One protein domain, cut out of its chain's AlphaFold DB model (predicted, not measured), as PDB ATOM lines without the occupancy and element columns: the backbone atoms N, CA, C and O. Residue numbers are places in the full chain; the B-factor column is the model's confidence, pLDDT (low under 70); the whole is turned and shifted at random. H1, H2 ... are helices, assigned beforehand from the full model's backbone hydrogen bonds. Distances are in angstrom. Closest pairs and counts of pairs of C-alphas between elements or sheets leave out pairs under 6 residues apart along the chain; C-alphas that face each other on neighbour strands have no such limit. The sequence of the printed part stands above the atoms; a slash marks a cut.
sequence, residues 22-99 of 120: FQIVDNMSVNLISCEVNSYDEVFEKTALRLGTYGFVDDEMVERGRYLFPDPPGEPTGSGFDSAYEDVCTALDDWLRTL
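Overview. This is residues 22 to 99 of the 120 residues of an uncharacterized protein of Burkholderia contaminans (UniProt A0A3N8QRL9). The long helix H4 makes a spine, with H2 packed crosswise near its last residues and H3 meeting its first residues in a wide V. H1 lies beyond H2, away from the spine. The printed part has 78 residues, all helix in class, with four named helices, H1 to H4. It is only just loose, close to compact, with a radius of gyration of the C-alphas of 13.9 A and spans of 43 by 22 by 18 A.

Arrangement. Start at H1, residues 22 to 29, close but not clearly touching H2, residues 40 to 46; their closest C-alphas, Ile 24 and Val 43, are 7.8 A apart. H3, residues 59 to 68, touches residues 80 to 81 alone of H4, residues 79 to 98, at a steep tilt of 62 degrees, opposite ways; the closest C-alphas, Arg 66 and Phe 81, are 5.4 A apart. H2 touches H4 residues 89 to 96 alone, about perpendicular at 80 degrees, closest at C-alphas Tyr 40 and Asp 93, 5.4 A. H1 is apart from H3 and H4. Every O i to N i+4 pair is within hydrogen-bond range in H1, H2 and H3, and 14 of 16 in H4.

Along the chain. Find C-alpha 22 at (75.144, 103.348, 102.962), where H1 begins. H3 runs 14.2 A; H4 runs 29.2 A to C-alpha 98 at (87.128, 93.743, 103.580).

Size, cuts and confidence. The farthest C-alphas, Val 30 and Gly 74, are 44.0 A apart. The printed part has no cut; the link H2 to H3 is long, and residue 48 is under pLDDT 70.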
ATOM      1  N   PHE A  22      75.535 102.214 102.130       91.38
ATOM      2  CA  PHE A  22      75.144 103.348 102.962       91.38
ATOM      3  C   PHE A  22      74.193 102.911 104.081       91.38
ATOM      4  O   PHE A  22      74.476 103.182 105.242       91.38
ATOM      5  N   GLN A  23      73.134 102.169 103.751       91.06
ATOM      6  CA  GLN A  23      72.160 101.684 104.735       91.06
ATOM      7  C   GLN A  23      72.794 100.765 105.786       91.06
ATOM      8  O   GLN A  23      72.479 100.865 106.968       91.06
ATOM      9  N   ILE A  24      73.714  99.884 105.388       89.56
ATOM     10  CA  ILE A  24      74.427  99.009 106.327       89.56
ATOM     11  C   ILE A  24      75.256  99.840 107.313       89.56
ATOM     12  O   ILE A  24      75.145  99.629 108.519       89.56
ATOM     13  N   VAL A  25      76.054 100.794 106.823       88.06
ATOM     14  CA  VAL A  25      76.892 101.649 107.683       88.06
ATOM     15  C   VAL A  25      76.038 102.536 108.586       88.06
ATOM     16  O   VAL A  25      76.355 102.684 109.765       88.06
ATOM     17  N   ASP A  26      74.950 103.098 108.064       87.56
ATOM     18  CA  ASP A  26      74.021 103.918 108.842       87.56
ATOM     19  C   ASP A  26      73.422 103.103 109.997       87.56
ATOM     20  O   ASP A  26      73.516 103.501 111.157       87.56
ATOM     21  N   ASN A  27      72.956 101.884 109.717       86.19
ATOM     22  CA  ASN A  27      72.450 100.969 110.740       86.19
ATOM     23  C   ASN A  27      73.527 100.508 111.738       86.19
ATOM     24  O   ASN A  27      73.230 100.359 112.926       86.19
ATOM     25  N   MET A  28      74.776 100.305 111.302       85.75
ATOM     26  CA  MET A  28      75.900 100.048 112.214       85.75
ATOM     27  C   MET A  28      76.138 101.235 113.154       85.75
ATOM     28  O   MET A  28      76.375 101.034 114.343       85.75
ATOM     29  N   SER A  29      76.024 102.471 112.655       83.88
ATOM     30  CA  SER A  29      76.269 103.688 113.443       83.88
ATOM     31  C   SER A  29      75.282 103.874 114.601       83.88
ATOM     32  O   SER A  29      75.641 104.413 115.647       83.88
ATOM     33  N   VAL A  30      74.056 103.369 114.441       82.44
ATOM     34  CA  VAL A  30      73.005 103.383 115.469       82.44
ATOM     35  C   VAL A  30      72.892 102.053 116.228       82.44
ATOM     36  O   VAL A  30      71.917 101.835 116.945       82.44
ATOM     37  N   ASN A  31      73.886 101.166 116.102       81.12
ATOM     38  CA  ASN A  31      73.946  99.846 116.743       81.12
ATOM     39  C   ASN A  31      72.765  98.908 116.411       81.12
ATOM     40  O   ASN A  31      72.471  97.990 117.175       81.12
ATOM     41  N   LEU A  32      72.090  99.106 115.272       80.81
ATOM     42  CA  LEU A  32      71.064  98.176 114.777       80.81
ATOM     43  C   LEU A  32      71.677  96.929 114.124       80.81
ATOM     44  O   LEU A  32      71.005  95.905 114.009       80.81
ATOM     45  N   ILE A  33      72.943  97.017 113.706       82.25
ATOM     46  CA  ILE A  33      73.730  95.935 113.103       82.25
ATOM     47  C   ILE A  33      75.112  95.928 113.752       82.25
ATOM     48  O   ILE A  33      75.711  96.981 113.957       82.25
ATOM     49  N   SER A  34      75.634  94.740 114.064       79.81
ATOM     50  CA  SER A  34      77.001  94.609 114.583       79.81
ATOM     51  C   SER A  34      78.035  95.030 113.536       79.81
ATOM     52  O   SER A  34      77.918  94.675 112.367       79.81
ATOM     53  N   CYS A  35      79.101  95.704 113.967       76.75
ATOM     54  CA  CYS A  35      80.251  96.020 113.112       76.75
ATOM     55  C   CYS A  35      81.080  94.780 112.720       76.75
ATOM     56  O   CYS A  35      81.974  94.887 111.889       76.75
ATOM     57  N   GLU A  36      80.806  93.617 113.318       79.50
ATOM     58  CA  GLU A  36      81.529  92.361 113.067       79.50
ATOM     59  C   GLU A  36      80.883  91.482 111.982       79.50
ATOM     60  O   GLU A  36      81.381  90.393 111.694       79.50
ATOM     61  N   VAL A  37      79.762  91.914 111.394       82.00
ATOM     62  CA  VAL A  37      79.117  91.169 110.300       82.00
ATOM     63  C   VAL A  37      80.039  91.102 109.085       82.00
ATOM     64  O   VAL A  37      80.597  92.105 108.644       82.00
ATOM     65  N   ASN A  38      80.190  89.900 108.537       84.38
ATOM     66  CA  ASN A  38      81.139  89.613 107.457       84.38
ATOM     67  C   ASN A  38      80.463  89.108 106.170       84.38
ATOM     68  O   ASN A  38      81.150  88.815 105.191       84.38
ATOM     69  N   SER A  39      79.134  89.002 106.176       85.88
ATOM     70  CA  SER A  39      78.314  88.622 105.032       85.88
ATOM     71  C   SER A  39      76.989  89.374 105.055       85.88
ATOM     72  O   SER A  39      76.509  89.831 106.099       85.88
ATOM     73  N   TYR A  40      76.398  89.523 103.881       85.19
ATOM     74  CA  TYR A  40      75.127  90.188 103.691       85.19
ATOM     75  C   TYR A  40      73.959  89.347 104.222       85.19
ATOM     76  O   TYR A  40      72.993  89.901 104.741       85.19
ATOM     77  N   ASP A  41      74.088  88.019 104.209       85.50
ATOM     78  CA  ASP A  41      73.139  87.124 104.877       85.50
ATOM     79  C   ASP A  41      73.153  87.330 106.401       85.50
ATOM     80  O   ASP A  41      72.096  87.449 107.017       85.50
ATOM     81  N   GLU A  42      74.333  87.474 107.022       83.62
ATOM     82  CA  GLU A  42      74.420  87.792 108.454       83.62
ATOM     83  C   GLU A  42      73.809  89.155 108.778       83.62
ATOM     84  O   GLU A  42      73.173  89.318 109.820       83.62
ATOM     85  N   VAL A  43      73.997  90.139 107.894       83.06
ATOM     86  CA  VAL A  43      73.312  91.428 107.989       83.06
ATOM     87  C   VAL A  43      71.802  91.211 107.988       83.06
ATOM     88  O   VAL A  43      71.122  91.755 108.853       83.06
ATOM     89  N   PHE A  44      71.278  90.394 107.080       82.25
ATOM     90  CA  PHE A  44      69.848  90.112 106.982       82.25
ATOM     91  C   PHE A  44      69.296  89.412 108.235       82.25
ATOM     92  O   PHE A  44      68.235  89.784 108.728       82.25
ATOM     93  N   GLU A  45      70.022  88.434 108.783       81.06
ATOM     94  CA  GLU A  45      69.598  87.663 109.960       81.06
ATOM     95  C   GLU A  45      69.689  88.443 111.276       81.06
ATOM     96  O   GLU A  45      68.834  88.294 112.153       81.06
ATOM     97  N   LYS A  46      70.742  89.247 111.449       76.88
ATOM     98  CA  LYS A  46      71.038  89.934 112.720       76.88
ATOM     99  C   LYS A  46      70.368  91.299 112.830       76.88
ATOM    100  O   LYS A  46      70.282  91.853 113.925       76.88
ATOM    101  N   THR A  47      69.901  91.842 111.713       73.12
ATOM    102  CA  THR A  47      69.170  93.105 111.672       73.12
ATOM    103  C   THR A  47      67.767  92.926 112.252       73.12
ATOM    104  O   THR A  47      67.013  92.049 111.844       73.12
ATOM    105  N   ALA A  48      67.363  93.808 113.168       69.12
ATOM    106  CA  ALA A  48      65.991  93.827 113.693       69.12
ATOM    107  C   ALA A  48      64.940  94.342 112.679       69.12
ATOM    108  O   ALA A  48      63.734  94.268 112.931       69.12
ATOM    109  N   LEU A  49      65.380  94.889 111.542       73.19
ATOM    110  CA  LEU A  49      64.521  95.357 110.455       73.19
ATOM    111  C   LEU A  49      63.939  94.170 109.681       73.19
ATOM    112  O   LEU A  49      64.641  93.231 109.314       73.19
ATOM    113  N   ARG A  50      62.644  94.243 109.365       72.88
ATOM    114  CA  ARG A  50      61.999  93.298 108.446       72.88
ATOM    115  C   ARG A  50      62.341  93.677 107.011       72.88
ATOM    116  O   ARG A  50      61.576  94.389 106.365       72.88
ATOM    117  N   LEU A  51      63.499  93.230 106.547       80.12
ATOM    118  CA  LEU A  51      63.917  93.418 105.165       80.12
ATOM    119  C   LEU A  51      63.108  92.500 104.233       80.12
ATOM    120  O   LEU A  51      62.748  91.376 104.590       80.12
ATOM    121  N   GLY A  52      62.771  93.013 103.049       82.81
ATOM    122  CA  GLY A  52      62.083  92.249 102.006       82.81
ATOM    123  C   GLY A  52      63.042  91.345 101.228       82.81
ATOM    124  O   GLY A  52      64.229  91.267 101.530       82.81
ATOM    125  N   THR A  53      62.545  90.700 100.171       84.38
ATOM    126  CA  THR A  53      63.336  89.796  99.309       84.38
ATOM    127  C   THR A  53      64.621  90.435  98.766       84.38
ATOM    128  O   THR A  53      65.620  89.745  98.601       84.38
ATOM    129  N   TYR A  54      64.617  91.752  98.537       87.69
ATOM    130  CA  TYR A  54      65.767  92.502  98.022       87.69
ATOM    131  C   TYR A  54      66.474  93.347  99.096       87.69
ATOM    132  O   TYR A  54      67.116  94.349  98.786       87.69
ATOM    133  N   GLY A  55      66.395  92.946 100.370       88.69
ATOM    134  CA  GLY A  55      67.188  93.550 101.442       88.69
ATOM    135  C   GLY A  55      66.920  95.047 101.612       88.69
ATOM    136  O   GLY A  55      65.785  95.451 101.851       88.69
ATOM    137  N   PHE A  56      67.979  95.855 101.490       89.38
ATOM    138  CA  PHE A  56      67.910  97.320 101.569       89.38
ATOM    139  C   PHE A  56      67.447  98.009 100.285       89.38
ATOM    140  O   PHE A  56      67.272  99.223 100.297       89.38
ATOM    141  N   VAL A  57      67.270  97.290  99.177       91.31
ATOM    142  CA  VAL A  57      66.773  97.883  97.931       91.31
ATOM    143  C   VAL A  57      65.294  98.234  98.104       91.31
ATOM    144  O   VAL A  57      64.494  97.372  98.462       91.31
ATOM    145  N   ASP A  58      64.940  99.499  97.867       90.31
ATOM    146  CA  ASP A  58      63.567  99.986  98.025       90.31
ATOM    147  C   ASP A  58      62.646  99.593  96.854       90.31
ATOM    148  O   ASP A  58      63.091  99.102  95.814       90.31
ATOM    149  N   ASP A  59      61.341  99.813  97.023       90.75
ATOM    150  CA  ASP A  59      60.332  99.418  96.035       90.75
ATOM    151  C   ASP A  59      60.527 100.099  94.663       90.75
ATOM    152  O   ASP A  59      60.287  99.466  93.631       90.75
ATOM    153  N   GLU A  60      61.002 101.351  94.622       92.69
ATOM    154  CA  GLU A  60      61.258 102.073  93.364       92.69
ATOM    155  C   GLU A  60      62.443 101.446  92.619       92.69
ATOM    156  O   GLU A  60      62.399 101.216  91.404       92.69
ATOM    157  N   MET A  61      63.505 101.121  93.351       93.62
ATOM    158  CA  MET A  61      64.657 100.417  92.818       93.62
ATOM    159  C   MET A  61      64.258  99.022  92.328       93.62
ATOM    160  O   MET A  61      64.664  98.639  91.233       93.62
ATOM    161  N   VAL A  62      63.421  98.283  93.062       93.12
ATOM    162  CA  VAL A  62      62.912  96.968  92.630       93.12
ATOM    163  C   VAL A  62      62.105  97.081  91.336       93.12
ATOM    164  O   VAL A  62      62.332  96.307  90.401       93.12
ATOM    165  N   GLU A  63      61.189  98.044  91.238       93.56
ATOM    166  CA  GLU A  63      60.399  98.274  90.024       93.56
ATOM    167  C   GLU A  63      61.308  98.584  88.828       93.56
ATOM    168  O   GLU A  63      61.189  97.983  87.752       93.56
ATOM    169  N   ARG A  64      62.294  99.460  89.033       94.19
ATOM    170  CA  ARG A  64      63.273  99.821  88.009       94.19
ATOM    171  C   ARG A  64      64.176  98.651  87.624       94.19
ATOM    172  O   ARG A  64      64.490  98.492  86.444       94.19
ATOM    173  N   GLY A  65      64.559  97.817  88.584       93.19
ATOM    174  CA  GLY A  65      65.319  96.589  88.368       93.19
ATOM    175  C   GLY A  65      64.561  95.620  87.467       93.19
ATOM    176  O   GLY A  65      65.082  95.207  86.432       93.19
ATOM    177  N   ARG A  66      63.290  95.349  87.772       93.25
ATOM    178  CA  ARG A  66      62.426  94.488  86.945       93.25
ATOM    179  C   ARG A  66      62.248  95.013  85.521       93.25
ATOM    180  O   ARG A  66      62.220  94.228  84.579       93.25
ATOM    181  N   TYR A  67      62.179  96.332  85.341       93.56
ATOM    182  CA  TYR A  67      62.140  96.937  84.007       93.56
ATOM    183  C   TYR A  67      63.458  96.755  83.231       93.56
ATOM    184  O   TYR A  67      63.449  96.473  82.032       93.56
ATOM    185  N   LEU A  68      64.603  96.918  83.899       93.31
ATOM    186  CA  LEU A  68      65.929  96.834  83.275       93.31
ATOM    187  C   LEU A  68      66.407  95.396  83.041       93.31
ATOM    188  O   LEU A  68      67.238  95.172  82.154       93.31
ATOM    189  N   PHE A  69      65.903  94.438  83.813       93.25
ATOM    190  CA  PHE A  69      66.278  93.029  83.769       93.25
ATOM    191  C   PHE A  69      65.036  92.157  83.535       93.25
ATOM    192  O   PHE A  69      64.522  91.552  84.472       93.25
ATOM    193  N   PRO A  70      64.536  92.094  82.287       91.31
ATOM    194  CA  PRO A  70      63.351  91.312  81.967       91.31
ATOM    195  C   PRO A  70      63.615  89.810  82.093       91.31
ATOM    196  O   PRO A  70      64.706  89.327  81.768       91.31
ATOM    197  N   ASP A  71      62.578  89.082  82.494       90.88
ATOM    198  CA  ASP A  71      62.638  87.638  82.694       90.88
ATOM    199  C   ASP A  71      62.931  86.892  81.378       90.88
ATOM    200  O   ASP A  71      62.367  87.221  80.323       90.88
ATOM    201  N   PRO A  72      63.806  85.871  81.400       88.12
ATOM    202  CA  PRO A  72      64.000  85.004  80.248       88.12
ATOM    203  C   PRO A  72      62.722  84.218  79.900       88.12
ATOM    204  O   PRO A  72      61.904  83.917  80.771       88.12
ATOM    205  N   PRO A  73      62.533  83.822  78.627       89.31
ATOM    206  CA  PRO A  73      61.372  83.030  78.233       89.31
ATOM    207  C   PRO A  73      61.295  81.701  78.992       89.31
ATOM    208  O   PRO A  73      62.218  80.893  78.912       89.31
ATOM    209  N   GLY A  74      60.165  81.455  79.657       89.94
ATOM    210  CA  GLY A  74      59.907  80.213  80.392       89.94
ATOM    211  C   GLY A  74      60.389  80.211  81.845       89.94
ATOM    212  O   GLY A  74      60.146  79.226  82.537       89.94
ATOM    213  N   GLU A  75      61.017  81.292  82.308       91.19
ATOM    214  CA  GLU A  75      61.443  81.438  83.700       91.19
ATOM    215  C   GLU A  75      60.344  82.069  84.579       91.19
ATOM    216  O   GLU A  75      59.437  82.739  84.065       91.19
ATOM    217  N   PRO A  76      60.398  81.872  85.911       90.31
ATOM    218  CA  PRO A  76      59.497  82.527  86.852       90.31
ATOM    219  C   PRO A  76      59.565  84.058  86.778       90.31
ATOM    220  O   PRO A  76      60.599  84.643  86.443       90.31
ATOM    221  N   THR A  77      58.464  84.711  87.152       88.19
ATOM    222  CA  THR A  77      58.397  86.176  87.213       88.19
ATOM    223  C   THR A  77      59.400  86.736  88.220       88.19
ATOM    224  O   THR A  77      59.378  86.337  89.382       88.19
ATOM    225  N   GLY A  78      60.224  87.692  87.794       87.19
ATOM    226  CA  GLY A  78      61.268  88.331  88.602       87.19
ATOM    227  C   GLY A  78      62.662  87.716  88.450       87.19
ATOM    228  O   GLY A  78      63.637  88.371  88.813       87.19
ATOM    229  N   SER A  79      62.776  86.532  87.842       88.88
ATOM    230  CA  SER A  79      64.039  85.800  87.649       88.88
ATOM    231  C   SER A  79      65.146  86.616  86.975       88.88
ATOM    232  O   SER A  79      66.325  86.455  87.298       88.88
ATOM    233  N   GLY A  80      64.792  87.516  86.052       90.06
ATOM    234  CA  GLY A  80      65.758  88.389  85.392       90.06
ATOM    235  C   GLY A  80      66.426  89.343  86.379       90.06
ATOM    236  O   GLY A  80      67.649  89.508  86.358       90.06
ATOM    237  N   PHE A  81      65.631  89.945  87.265       93.50
ATOM    238  CA  PHE A  81      66.137  90.848  88.290       93.50
ATOM    239  C   PHE A  81      66.782  90.097  89.458       93.50
ATOM    240  O   PHE A  81      67.811  90.551  89.946       93.50
ATOM    241  N   ASP A  82      66.272  88.925  89.838       93.31
ATOM    242  CA  ASP A  82      66.870  88.085  90.884       93.31
ATOM    243  C   ASP A  82      68.325  87.740  90.546       93.31
ATOM    244  O   ASP A  82      69.230  88.008  91.335       93.31
ATOM    245  N   SER A  83      68.585  87.289  89.313       90.81
ATOM    246  CA  SER A  83      69.951  87.036  88.834       90.81
ATOM    247  C   SER A  83      70.810  88.306  88.792       90.81
ATOM    248  O   SER A  83      72.032  88.263  88.937       90.81
ATOM    249  N   ALA A  84      70.201  89.477  88.591       91.88
ATOM    250  CA  ALA A  84      70.932  90.732  88.663       91.88
ATOM    251  C   ALA A  84      71.273  91.138  90.098       91.88
ATOM    252  O   ALA A  84      72.322  91.744  90.311       91.88
ATOM    253  N   TYR A  85      70.400  90.809  91.043       93.69
ATOM    254  CA  TYR A  85      70.549  91.100  92.457       93.69
ATOM    255  C   TYR A  85      71.558  90.167  93.141       93.69
ATOM    256  O   TYR A  85      72.258  90.607  94.048       93.69
ATOM    257  N   GLU A  86      71.754  88.941  92.649       93.62
ATOM    258  CA  GLU A  86      72.856  88.066  93.087       93.62
ATOM    259  C   GLU A  86      74.237  88.741  92.955       93.62
ATOM    260  O   GLU A  86      75.078  88.609  93.848       93.62
ATOM    261  N   ASP A  87      74.465  89.533  91.897       93.50
ATOM    262  CA  ASP A  87      75.700  90.320  91.747       93.50
ATOM    263  C   ASP A  87      75.828  91.389  92.845       93.50
ATOM    264  O   ASP A  87      76.932  91.657  93.323       93.50
ATOM    265  N   VAL A  88      74.707  91.996  93.255       94.31
ATOM    266  CA  VAL A  88      74.672  92.978  94.349       94.31
ATOM    267  C   VAL A  88      75.043  92.293  95.660       94.31
ATOM    268  O   VAL A  88      75.949  92.764  96.343       94.31
ATOM    269  N   CYS A  89      74.405  91.164  95.985       93.88
ATOM    270  CA  CYS A  89      74.706  90.389  97.192       93.88
ATOM    271  C   CYS A  89      76.177  89.964  97.234       93.88
ATOM    272  O   CYS A  89      76.853  90.203  98.230       93.88
ATOM    273  N   THR A  90      76.700  89.434  96.126       94.00
ATOM    274  CA  THR A  90      78.109  89.019  96.018       94.00
ATOM    275  C   THR A  90      79.060  90.193  96.271       94.00
ATOM    276  O   THR A  90      80.019  90.077  97.032       94.00
ATOM    277  N   ALA A  91      78.781  91.357  95.677       94.19
ATOM    278  CA  ALA A  91      79.600  92.550  95.873       94.19
ATOM    279  C   ALA A  91      79.523  93.104  97.308       94.19
ATOM    280  O   ALA A  91      80.485  93.717  97.782       94.19
ATOM    281  N   LEU A  92      78.391  92.922  97.994       93.31
ATOM    282  CA  LEU A  92      78.224  93.299  99.397       93.31
ATOM    283  C   LEU A  92      78.956  92.331 100.330       93.31
ATOM    284  O   LEU A  92      79.640  92.809 101.230       93.31
ATOM    285  N   ASP A  93      78.893  91.022 100.082       92.88
ATOM    286  CA  ASP A  93      79.663  90.010 100.817       92.88
ATOM    287  C   ASP A  93      81.165  90.289 100.755       92.88
ATOM    288  O   ASP A  93      81.839  90.369 101.782       92.88
ATOM    289  N   ASP A  94      81.696  90.481  99.546       93.12
ATOM    290  CA  ASP A  94      83.118  90.768  99.361       93.12
ATOM    291  C   ASP A  94      83.513  92.076 100.047       93.12
ATOM    292  O   ASP A  94      84.559  92.157 100.693       93.12
ATOM    293  N   TRP A  95      82.658  93.096  99.966       92.25
ATOM    294  CA  TRP A  95      82.900  94.354 100.657       92.25
ATOM    295  C   TRP A  95      82.900  94.189 102.180       92.25
ATOM    296  O   TRP A  95      83.845  94.658 102.811       92.25
ATOM    297  N   LEU A  96      81.921  93.493 102.763       89.12
ATOM    298  CA  LEU A  96      81.818  93.265 104.210       89.12
ATOM    299  C   LEU A  96      83.024  92.502 104.763       89.12
ATOM    300  O   LEU A  96      83.553  92.868 105.806       89.12
ATOM    301  N   ARG A  97      83.549  91.516 104.029       87.69
ATOM    302  CA  ARG A  97      84.788  90.807 104.410       87.69
ATOM    303  C   ARG A  97      86.019  91.708 104.448       87.69
ATOM    304  O   ARG A  97      86.966  91.426 105.177       87.69
ATOM    305  N   THR A  98      86.032  92.760 103.633       85.38
ATOM    306  CA  THR A  98      87.128  93.743 103.580       85.38
ATOM    307  C   THR A  98      86.885  94.962 104.460       85.38
ATOM    308  O   THR A  98      87.782  95.794 104.611       85.38
ATOM    309  N   LEU A  99      85.680  95.095 105.017       76.44
ATOM    310  CA  LEU A  99      85.282  96.248 105.798       76.44
ATOM    311  C   LEU A  99      85.985  96.193 107.154       76.44
ATOM    312  O   LEU A  99      85.569  95.504 108.079       76.44
TER     313      LEU A  99